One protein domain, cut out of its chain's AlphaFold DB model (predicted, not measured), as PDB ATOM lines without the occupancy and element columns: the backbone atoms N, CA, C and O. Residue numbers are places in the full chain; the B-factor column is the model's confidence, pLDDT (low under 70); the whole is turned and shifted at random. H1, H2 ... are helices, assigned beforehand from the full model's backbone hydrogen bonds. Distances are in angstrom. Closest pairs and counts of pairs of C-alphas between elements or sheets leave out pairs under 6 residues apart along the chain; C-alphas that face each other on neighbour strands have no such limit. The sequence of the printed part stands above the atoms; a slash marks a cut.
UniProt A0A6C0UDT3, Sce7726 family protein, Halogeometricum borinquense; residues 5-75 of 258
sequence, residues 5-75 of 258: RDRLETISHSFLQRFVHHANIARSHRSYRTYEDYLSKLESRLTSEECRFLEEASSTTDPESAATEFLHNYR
ATOM      1  N   ARG A   5     -18.784 -17.046  -6.406       95.00
ATOM      2  CA  ARG A   5     -17.738 -16.053  -6.239       95.00
ATOM      3  C   ARG A   5     -17.303 -15.450  -7.569       95.00
ATOM      4  O   ARG A   5     -17.361 -14.232  -7.700       95.00
ATOM      5  N   ASP A   6     -16.991 -16.293  -8.551       95.38
ATOM      6  CA  ASP A   6     -16.562 -15.850  -9.881       95.38
ATOM      7  C   ASP A   6     -17.596 -14.895 -10.507       95.38
ATOM      8  O   ASP A   6     -17.229 -13.867 -11.059       95.38
ATOM      9  N   ARG A   7     -18.899 -15.192 -10.363       95.88
ATOM     10  CA  ARG A   7     -19.990 -14.338 -10.879       95.88
ATOM     11  C   ARG A   7     -20.111 -13.011 -10.147       95.88
ATOM     12  O   ARG A   7     -20.448 -12.004 -10.747       95.88
ATOM     13  N   LEU A   8     -19.902 -12.993  -8.834       95.62
ATOM     14  CA  LEU A   8     -19.994 -11.746  -8.075       95.62
ATOM     15  C   LEU A   8     -18.811 -10.815  -8.377       95.62
ATOM     16  O   LEU A   8     -18.964  -9.599  -8.302       95.62
ATOM     17  N   GLU A   9     -17.651 -11.369  -8.731       95.62
ATOM     18  CA  GLU A   9     -16.456 -10.599  -9.085       95.62
ATOM     19  C   GLU A   9     -16.538  -9.929 -10.462       95.62
ATOM     20  O   GLU A   9     -15.868  -8.917 -10.673       95.62
ATOM     21  N   THR A  10     -17.373 -10.429 -11.379       95.50
ATOM     22  CA  THR A  10     -17.602  -9.785 -12.687       95.50
ATOM     23  C   THR A  10     -18.483  -8.539 -12.585       95.50
ATOM     24  O   THR A  10     -18.473  -7.698 -13.486       95.50
ATOM     25  N   ILE A  11     -19.212  -8.377 -11.480       96.00
ATOM     26  CA  ILE A  11     -20.161  -7.284 -11.278       96.00
ATOM     27  C   ILE A  11     -19.454  -6.086 -10.643       96.00
ATOM     28  O   ILE A  11     -18.726  -6.202  -9.653       96.00
ATOM     29  N   SER A  12     -19.718  -4.891 -11.175       95.06
ATOM     30  CA  SER A  12     -19.152  -3.667 -10.608       95.06
ATOM     31  C   SER A  12     -19.569  -3.463  -9.144       95.06
ATOM     32  O   SER A  12     -20.724  -3.653  -8.748       95.06
ATOM     33  N   HIS A  13     -18.622  -3.008  -8.322       92.25
ATOM     34  CA  HIS A  13     -18.862  -2.776  -6.898       92.25
ATOM     35  C   HIS A  13     -20.000  -1.766  -6.650       92.25
ATOM     36  O   HIS A  13     -20.821  -1.963  -5.753       92.25
ATOM     37  N   SER A  14     -20.086  -0.699  -7.453       92.62
ATOM     38  CA  SER A  14     -21.145   0.313  -7.341       92.62
ATOM     39  C   SER A  14     -22.534  -0.271  -7.607       92.62
ATOM     40  O   SER A  14     -23.477   0.064  -6.886       92.62
ATOM     41  N   PHE A  15     -22.652  -1.174  -8.584       95.56
ATOM     42  CA  PHE A  15     -23.891  -1.898  -8.851       95.56
ATOM     43  C   PHE A  15     -24.290  -2.754  -7.646       95.56
ATOM     44  O   PHE A  15     -25.382  -2.577  -7.107       95.56
ATOM     45  N   LEU A  16     -23.382  -3.609  -7.153       94.62
ATOM     46  CA  LEU A  16     -23.659  -4.492  -6.013       94.62
ATOM     47  C   LEU A  16     -24.066  -3.721  -4.756       94.62
ATOM     48  O   LEU A  16     -24.942  -4.174  -4.024       94.62
ATOM     49  N   GLN A  17     -23.444  -2.574  -4.474       92.12
ATOM     50  CA  GLN A  17     -23.797  -1.763  -3.306       92.12
ATOM     51  C   GLN A  17     -25.233  -1.240  -3.371       92.12
ATOM     52  O   GLN A  17     -25.959  -1.341  -2.380       92.12
ATOM     53  N   ARG A  18     -25.634  -0.682  -4.520       93.56
ATOM     54  CA  ARG A  18     -26.986  -0.146  -4.718       93.56
ATOM     55  C   ARG A  18     -28.006  -1.275  -4.715       93.56
ATOM     56  O   ARG A  18     -28.938  -1.240  -3.920       93.56
ATOM     57  N   PHE A  19     -27.765  -2.326  -5.492       94.69
ATOM     58  CA  PHE A  19     -28.634  -3.497  -5.541       94.69
ATOM     59  C   PHE A  19     -28.885  -4.089  -4.141       94.69
ATOM     60  O   PHE A  19     -30.031  -4.252  -3.733       94.69
ATOM     61  N   VAL A  20     -27.831  -4.348  -3.356       92.19
ATOM     62  CA  VAL A  20     -27.961  -4.945  -2.012       92.19
ATOM     63  C   VAL A  20     -28.704  -4.033  -1.042       92.19
ATOM     64  O   VAL A  20     -29.428  -4.536  -0.180       92.19
ATOM     65  N   HIS A  21     -28.539  -2.716  -1.178       90.44
ATOM     66  CA  HIS A  21     -29.298  -1.742  -0.404       90.44
ATOM     67  C   HIS A  21     -30.795  -1.817  -0.732       90.44
ATOM     68  O   HIS A  21     -31.599  -1.981   0.184       90.44
ATOM     69  N   HIS A  22     -31.154  -1.768  -2.017       90.44
ATOM     70  CA  HIS A  22     -32.548  -1.792  -2.466       90.44
ATOM     71  C   HIS A  22     -33.237  -3.142  -2.211       90.44
ATOM     72  O   HIS A  22     -34.372  -3.173  -1.747       90.44
ATOM     73  N   ALA A  23     -32.538  -4.260  -2.422       90.31
ATOM     74  CA  ALA A  23     -33.063  -5.604  -2.181       90.31
ATOM     75  C   ALA A  23     -32.954  -6.062  -0.709       90.31
ATOM     76  O   ALA A  23     -33.401  -7.156  -0.364       90.31
ATOM     77  N   ASN A  24     -32.340  -5.256   0.169       88.25
ATOM     78  CA  ASN A  24     -32.149  -5.533   1.600       88.25
ATOM     79  C   ASN A  24     -31.554  -6.930   1.910       88.25
ATOM     80  O   ASN A  24     -31.950  -7.619   2.853       88.25
ATOM     81  N   ILE A  25     -30.592  -7.379   1.100       85.06
ATOM     82  CA  ILE A  25     -30.028  -8.744   1.181       85.06
ATOM     83  C   ILE A  25     -28.970  -8.860   2.284       85.06
ATOM     84  O   ILE A  25     -28.821  -9.896   2.944       85.06
ATOM     85  N   ALA A  26     -28.206  -7.789   2.480       82.69
ATOM     86  CA  ALA A  26     -27.140  -7.691   3.457       82.69
ATOM     87  C   ALA A  26     -26.982  -6.235   3.911       82.69
ATOM     88  O   ALA A  26     -27.506  -5.307   3.299       82.69
ATOM     89  N   ARG A  27     -26.232  -6.024   4.999       77.69
ATOM     90  CA  ARG A  27     -25.843  -4.667   5.406       77.69
ATOM     91  C   ARG A  27     -25.025  -3.996   4.298       77.69
ATOM     92  O   ARG A  27     -24.392  -4.681   3.499       77.69
ATOM     93  N   SER A  28     -24.995  -2.664   4.304       71.12
ATOM     94  CA  SER A  28     -24.127  -1.880   3.417       71.12
ATOM     95  C   SER A  28     -22.673  -2.357   3.501       71.12
ATOM     96  O   SER A  28     -22.202  -2.685   4.592       71.12
ATOM     97  N   HIS A  29     -21.945  -2.323   2.378       70.38
ATOM     98  CA  HIS A  29     -20.511  -2.624   2.318       70.38
ATOM     99  C   HIS A  29     -19.696  -1.893   3.406       70.38
ATOM    100  O   HIS A  29     -18.798  -2.483   3.992       70.38
ATOM    101  N   ARG A  30     -20.076  -0.657   3.774       72.88
ATOM    102  CA  ARG A  30     -19.431   0.121   4.856       72.88
ATOM    103  C   ARG A  30     -19.477  -0.557   6.234       72.88
ATOM    104  O   ARG A  30     -18.795  -0.124   7.153       72.88
ATOM    105  N   SER A  31     -20.299  -1.594   6.391       77.25
ATOM    106  CA  SER A  31     -20.375  -2.432   7.595       77.25
ATOM    107  C   SER A  31     -19.351  -3.577   7.612       77.25
ATOM    108  O   SER A  31     -19.319  -4.328   8.585       77.25
ATOM    109  N   TYR A  32     -18.552  -3.741   6.552       80.69
ATOM    110  CA  TYR A  32     -17.536  -4.785   6.401       80.69
ATOM    111  C   TYR A  32     -16.144  -4.160   6.317       80.69
ATOM    112  O   TYR A  32     -15.993  -3.010   5.908       80.69
ATOM    113  N   ARG A  33     -15.121  -4.914   6.735       81.69
ATOM    114  CA  ARG A  33     -13.740  -4.412   6.803       81.69
ATOM    115  C   ARG A  33     -13.097  -4.330   5.422       81.69
ATOM    116  O   ARG A  33     -12.314  -3.419   5.179       81.69
ATOM    117  N   THR A  34     -13.427  -5.266   4.534       89.31
ATOM    118  CA  THR A  34     -12.872  -5.348   3.178       89.31
ATOM    119  C   THR A  34     -13.951  -5.671   2.140       89.31
ATOM    120  O   THR A  34     -15.043  -6.138   2.477       89.31
ATOM    121  N   TYR A  35     -13.661  -5.411   0.859       88.56
ATOM    122  CA  TYR A  35     -14.535  -5.832  -0.249       88.56
ATOM    123  C   TYR A  35     -14.646  -7.358  -0.328       88.56
ATOM    124  O   TYR A  35     -15.724  -7.888  -0.579       88.56
ATOM    125  N   GLU A  36     -13.568  -8.052   0.024       90.25
ATOM    126  CA  GLU A  36     -13.512  -9.507   0.129       90.25
ATOM    127  C   GLU A  36     -14.511 -10.063   1.155       90.25
ATOM    128  O   GLU A  36     -15.266 -10.994   0.863       90.25
ATOM    129  N   ASP A  37     -14.584  -9.443   2.337       89.44
ATOM    130  CA  ASP A  37     -15.550  -9.814   3.378       89.44
ATOM    131  C   ASP A  37     -16.993  -9.594   2.911       89.44
ATOM    132  O   ASP A  37     -17.896 -10.370   3.234       89.44
ATOM    133  N   TYR A  38     -17.221  -8.520   2.152       91.44
ATOM    134  CA  TYR A  38     -18.530  -8.192   1.604       91.44
ATOM    135  C   TYR A  38     -18.975  -9.216   0.561       91.44
ATOM    136  O   TYR A  38     -20.080  -9.749   0.669       91.44
ATOM    137  N   LEU A  39     -18.108  -9.549  -0.396       93.56
ATOM    138  CA  LEU A  39     -18.385 -10.559  -1.414       93.56
ATOM    139  C   LEU A  39     -18.584 -11.949  -0.801       93.56
ATOM    140  O   LEU A  39     -19.569 -12.612  -1.119       93.56
ATOM    141  N   SER A  40     -17.748 -12.343   0.163       92.75
ATOM    142  CA  SER A  40     -17.934 -13.584   0.933       92.75
ATOM    143  C   SER A  40     -19.291 -13.607   1.642       92.75
ATOM    144  O   SER A  40     -19.969 -14.639   1.723       92.75
ATOM    145  N   LYS A  41     -19.746 -12.450   2.144       92.56
ATOM    146  CA  LYS A  41     -21.062 -12.357   2.767       92.56
ATOM    147  C   LYS A  41     -22.189 -12.518   1.755       92.56
ATOM    148  O   LYS A  41     -23.137 -13.243   2.062       92.56
ATOM    149  N   LEU A  42     -22.105 -11.879   0.591       93.69
ATOM    150  CA  LEU A  42     -23.089 -12.048  -0.481       93.69
ATOM    151  C   LEU A  42     -23.128 -13.492  -0.972       93.69
ATOM    152  O   LEU A  42     -24.207 -14.068  -1.053       93.69
ATOM    153  N   GLU A  43     -21.972 -14.118  -1.162       94.44
ATOM    154  CA  GLU A  43     -21.872 -15.529  -1.525       94.44
ATOM    155  C   GLU A  43     -22.573 -16.433  -0.501       94.44
ATOM    156  O   GLU A  43     -23.302 -17.347  -0.879       94.44
ATOM    157  N   SER A  44     -22.431 -16.162   0.801       93.56
ATOM    158  CA  SER A  44     -23.137 -16.927   1.843       93.56
ATOM    159  C   SER A  44     -24.654 -16.698   1.869       93.56
ATOM    160  O   SER A  44     -25.392 -17.496   2.445       93.56
ATOM    161  N   ARG A  45     -25.126 -15.578   1.305       92.50
ATOM    162  CA  ARG A  45     -26.530 -15.149   1.347       92.50
ATOM    163  C   ARG A  45     -27.292 -15.500   0.085       92.50
ATOM    164  O   ARG A  45     -28.505 -15.647   0.191       92.50
ATOM    165  N   LEU A  46     -26.616 -15.572  -1.055       94.38
ATOM    166  CA  LEU A  46     -27.213 -15.777  -2.365       94.38
ATOM    167  C   LEU A  46     -27.080 -17.236  -2.815       94.38
ATOM    168  O   LEU A  46     -26.079 -17.918  -2.550       94.38
ATOM    169  N   THR A  47     -28.104 -17.725  -3.505       94.75
ATOM    170  CA  THR A  47     -28.057 -18.999  -4.224       94.75
ATOM    171  C   THR A  47     -27.254 -18.846  -5.518       94.75
ATOM    172  O   THR A  47     -26.946 -17.742  -5.967       94.75
ATOM    173  N   SER A  48     -26.892 -19.967  -6.145       94.81
ATOM    174  CA  SER A  48     -26.185 -19.937  -7.432       94.81
ATOM    175  C   SER A  48     -27.028 -19.344  -8.561       94.81
ATOM    176  O   SER A  48     -26.479 -18.770  -9.496       94.81
ATOM    177  N   GLU A  49     -28.349 -19.494  -8.479       94.25
ATOM    178  CA  GLU A  49     -29.299 -18.934  -9.437       94.25
ATOM    179  C   GLU A  49     -29.444 -17.421  -9.249       94.25
ATOM    180  O   GLU A  49     -29.311 -16.671 -10.208       94.25
ATOM    181  N   GLU A  50     -29.565 -16.966  -8.001       95.50
ATOM    182  CA  GLU A  50     -29.583 -15.543  -7.660       95.50
ATOM    183  C   GLU A  50     -28.289 -14.837  -8.110       95.50
ATOM    184  O   GLU A  50     -28.341 -13.749  -8.671       95.50
ATOM    185  N   CYS A  51     -27.117 -15.461  -7.937       96.25
ATOM    186  CA  CYS A  51     -25.856 -14.910  -8.452       96.25
ATOM    187  C   CYS A  51     -25.816 -14.834  -9.986       96.25
ATOM    188  O   CYS A  51     -25.221 -13.904 -10.523       96.25
ATOM    189  N   ARG A  52     -26.422 -15.799 -10.691       96.06
ATOM    190  CA  ARG A  52     -26.516 -15.777 -12.159       96.06
ATOM    191  C   ARG A  52     -27.398 -14.625 -12.630       96.06
ATOM    192  O   ARG A  52     -26.977 -13.880 -13.505       96.06
ATOM    193  N   PHE A  53     -28.561 -14.454 -12.004       96.19
ATOM    194  CA  PHE A  53     -29.441 -13.325 -12.284       96.19
ATOM    195  C   PHE A  53     -28.697 -11.989 -12.159       96.19
ATOM    196  O   PHE A  53     -28.796 -11.148 -13.044       96.19
ATOM    197  N   LEU A  54     -27.914 -11.797 -11.091       96.19
ATOM    198  CA  LEU A  54     -27.204 -10.531 -10.884       96.19
ATOM    199  C   LEU A  54     -26.127 -10.257 -11.923       96.19
ATOM    200  O   LEU A  54     -25.959  -9.109 -12.327       96.19
ATOM    201  N   GLU A  55     -25.404 -11.288 -12.346       96.25
ATOM    202  CA  GLU A  55     -24.405 -11.164 -13.403       96.25
ATOM    203  C   GLU A  55     -25.057 -10.680 -14.705       96.25
ATOM    204  O   GLU A  55     -24.613  -9.689 -15.288       96.25
ATOM    205  N   GLU A  56     -26.166 -11.309 -15.099       95.69
ATOM    206  CA  GLU A  56     -26.932 -10.946 -16.295       95.69
ATOM    207  C   GLU A  56     -27.534  -9.534 -16.178       95.69
ATOM    208  O   GLU A  56     -27.304  -8.686 -17.044       95.69
ATOM    209  N   ALA A  57     -28.233  -9.245 -15.076       95.94
ATOM    210  CA  ALA A  57     -28.909  -7.969 -14.843       95.94
ATOM    211  C   ALA A  57     -27.934  -6.786 -14.776       95.94
ATOM    212  O   ALA A  57     -28.252  -5.696 -15.254       95.94
ATOM    213  N   SER A  58     -26.724  -7.000 -14.244       95.62
ATOM    214  CA  SER A  58     -25.703  -5.950 -14.137       95.62
ATOM    215  C   SER A  58     -25.213  -5.404 -15.477       95.62
ATOM    216  O   SER A  58     -24.644  -4.313 -15.522       95.62
ATOM    217  N   SER A  59     -25.448  -6.150 -16.559       93.75
ATOM    218  CA  SER A  59     -25.076  -5.755 -17.917       93.75
ATOM    219  C   SER A  59     -26.202  -5.036 -18.666       93.75
ATOM    220  O   SER A  59     -25.940  -4.395 -19.682       93.75
ATOM    221  N   THR A  60     -27.452  -5.156 -18.209       93.31
ATOM    222  CA  THR A  60     -28.642  -4.781 -18.994       93.31
ATOM    223  C   THR A  60     -29.560  -3.780 -18.303       93.31
ATOM    224  O   THR A  60     -30.338  -3.108 -18.979       93.31
ATOM    225  N   THR A  61     -29.480  -3.659 -16.979       94.50
ATOM    226  CA  THR A  61     -30.409  -2.859 -16.174       94.50
ATOM    227  C   THR A  61     -29.670  -2.045 -15.122       94.50
ATOM    228  O   THR A  61     -28.524  -2.332 -14.770       94.50
ATOM    229  N   ASP A  62     -30.310  -0.993 -14.620       96.62
ATOM    230  CA  ASP A  62     -29.812  -0.277 -13.450       96.62
ATOM    231  C   ASP A  62     -30.047  -1.090 -12.153       96.62
ATOM    232  O   ASP A  62     -30.915  -1.969 -12.113       96.62
ATOM    233  N   PRO A  63     -29.284  -0.824 -11.073       95.38
ATOM    234  CA  PRO A  63     -29.364  -1.605  -9.836       95.38
ATOM    235  C   PRO A  63     -30.740  -1.609  -9.157       95.38
ATOM    236  O   PRO A  63     -31.072  -2.579  -8.476       95.38
ATOM    237  N   GLU A  64     -31.517  -0.531  -9.277       94.62
ATOM    238  CA  GLU A  64     -32.840  -0.389  -8.665       94.62
ATOM    239  C   GLU A  64     -33.884  -1.237  -9.394       94.62
ATOM    240  O   GLU A  64     -34.651  -1.968  -8.755       94.62
ATOM    241  N   SER A  65     -33.874  -1.192 -10.727       94.75
ATOM    242  CA  SER A  65     -34.708  -2.057 -11.565       94.75
ATOM    243  C   SER A  65     -34.362  -3.532 -11.339       94.75
ATOM    244  O   SER A  65     -35.254  -4.334 -11.060       94.75
ATOM    245  N   ALA A  66     -33.066  -3.874 -11.321       96.19
ATOM    246  CA  ALA A  66     -32.601  -5.227 -11.014       96.19
ATOM    247  C   ALA A  66     -33.025  -5.689  -9.610       96.19
ATOM    248  O   ALA A  66     -33.395  -6.844  -9.422       96.19
ATOM    249  N   ALA A  67     -32.992  -4.801  -8.608       93.81
ATOM    250  CA  ALA A  67     -33.466  -5.107  -7.257       93.81
ATOM    251  C   ALA A  67     -34.969  -5.387  -7.219       93.81
ATOM    252  O   ALA A  67     -35.398  -6.312  -6.529       93.81
ATOM    253  N   THR A  68     -35.761  -4.627  -7.971       90.44
ATOM    254  CA  THR A  68     -37.212  -4.824  -8.064       90.44
ATOM    255  C   THR A  68     -37.539  -6.172  -8.697       90.44
ATOM    256  O   THR A  68     -38.275  -6.966  -8.111       90.44
ATOM    257  N   GLU A  69     -36.925  -6.475  -9.841       92.56
ATOM    258  CA  GLU A  69     -37.084  -7.762 -10.521       92.56
ATOM    259  C   GLU A  69     -36.587  -8.927  -9.651       92.56
ATOM    260  O   GLU A  69     -37.249  -9.960  -9.544       92.56
ATOM    261  N   PHE A  70     -35.464  -8.746  -8.954       93.56
ATOM    262  CA  PHE A  70     -34.936  -9.746  -8.034       93.56
ATOM    263  C   PHE A  70     -35.906 -10.064  -6.899       93.56
ATOM    264  O   PHE A  70     -36.146 -11.229  -6.580       93.56
ATOM    265  N   LEU A  71     -36.452  -9.032  -6.254       90.69
ATOM    266  CA  LEU A  71     -37.418  -9.221  -5.182       90.69
ATOM    267  C   LEU A  71     -38.675  -9.910  -5.719       90.69
ATOM    268  O   LEU A  71     -39.184 -10.813  -5.067       90.69
ATOM    269  N   HIS A  72     -39.130  -9.568  -6.922       89.25
ATOM    270  CA  HIS A  72     -40.273 -10.229  -7.540       89.25
ATOM    271  C   HIS A  72     -40.003 -11.724  -7.792       89.25
ATOM    272  O   HIS A  72     -40.754 -12.589  -7.342       89.25
ATOM    273  N   ASN A  73     -38.874 -12.046  -8.422       89.75
ATOM    274  CA  ASN A  73     -38.609 -13.379  -8.969       89.75
ATOM    275  C   ASN A  73     -37.841 -14.326  -8.044       89.75
ATOM    276  O   ASN A  73     -37.902 -15.536  -8.256       89.75
ATOM    277  N   TYR A  74     -37.187 -13.810  -6.994       89.56
ATOM    278  CA  TYR A  74     -36.458 -14.643  -6.023       89.56
ATOM    279  C   TYR A  74     -36.848 -14.431  -4.553       89.56
ATOM    280  O   TYR A  74     -36.789 -15.376  -3.759       89.56
ATOM    281  N   ARG A  75     -37.217 -13.209  -4.137       88.81
ATOM    282  CA  ARG A  75     -37.433 -12.879  -2.711       88.81
ATOM    283  C   ARG A  75     -38.591 -11.909  -2.475       88.81
ATOM    284  O   ARG A  75     -38.349 -10.773  -2.054       88.81
TER     285      ARG A  75
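What this domain is: This is residues 5 to 75 of the 258 residues of the protein "Sce7726 family protein" of Halogeometricum borinquense (UniProt A0A6C0UDT3). Five short helices make a compact, rounded body: the helical hairpin of H4 and H5 forms one end of its long axis, H3 forms the other, and H1 and H2 fill the space between. H1 bridges H3 and H4, while H2 packs on H5, and the long link of residues 23 to 34 leads from H2 to H3 with no named element. The printed part has 71 residues, with five named helices in the order H1, H2, H3, H4, H5 and no named strand; the class is all helix. It is compact, with a radius of gyration of the C-alphas of 10.8 A, and it spans 30 by 22 by 19 A.

How they stand to each other: The longest helix is H4, residues 48 to 60. It touches H5, residues 63 to 73, with the C-alphas of Ala 57 and Ala 66 closest at 6.0 A. H4 and H5 run opposite ways at a steep tilt of 39 degrees and form a helical hairpin. With residues 51 to 55 alone, H4 touches H1, residues 5 to 9; the closest C-alphas, of Arg 7 and Glu 55, are 6.0 A apart. H1 also touches H3, residues 35 to 45, where the C-alphas of Arg 5 and Glu 43 are closest at 6.3 A. H2, residues 13 to 22, touches H5, with the C-alphas of Phe 19 and Pro 63 closest at 4.7 A. H2 and H5 run the same way at a steep tilt of 51 degrees. H2 and H4 are close but not clearly touching, with the C-alphas of Phe 15 and Ser 58 closest at 6.9 A. H2 and H3 are near each other, with 7 pairs of C-alphas within 10 A. H3 and H5 are apart, as are H1 and H5. In H1, H2, H3 and H5 each O i to N i+4 pair is within hydrogen-bond range; in H4 it is 7 of 9.

Where its parts are: H4 is 19.2 A long from first to last C-alpha and begins with C-alpha 48 at (-26.185, -19.937, -7.432). H3 is 15.3 A long, H5 15.0 A and H2 14.4 A, while H1 is 6.3 A long. H1 begins with C-alpha 5 at (-17.738, -16.053, -6.239), and H5 ends with C-alpha 73 at (-38.609, -13.379, -8.969).

The domain as a whole: The two C-alphas farthest apart, those of Arg 33 and Asn 73, are separated by 30.8 A. The printed part has no cut. The link from H2 to H3, 12 residues, is long, and the other three links are tight. The mean pLDDT of the printed part is 91.4, and no printed residue is under 70.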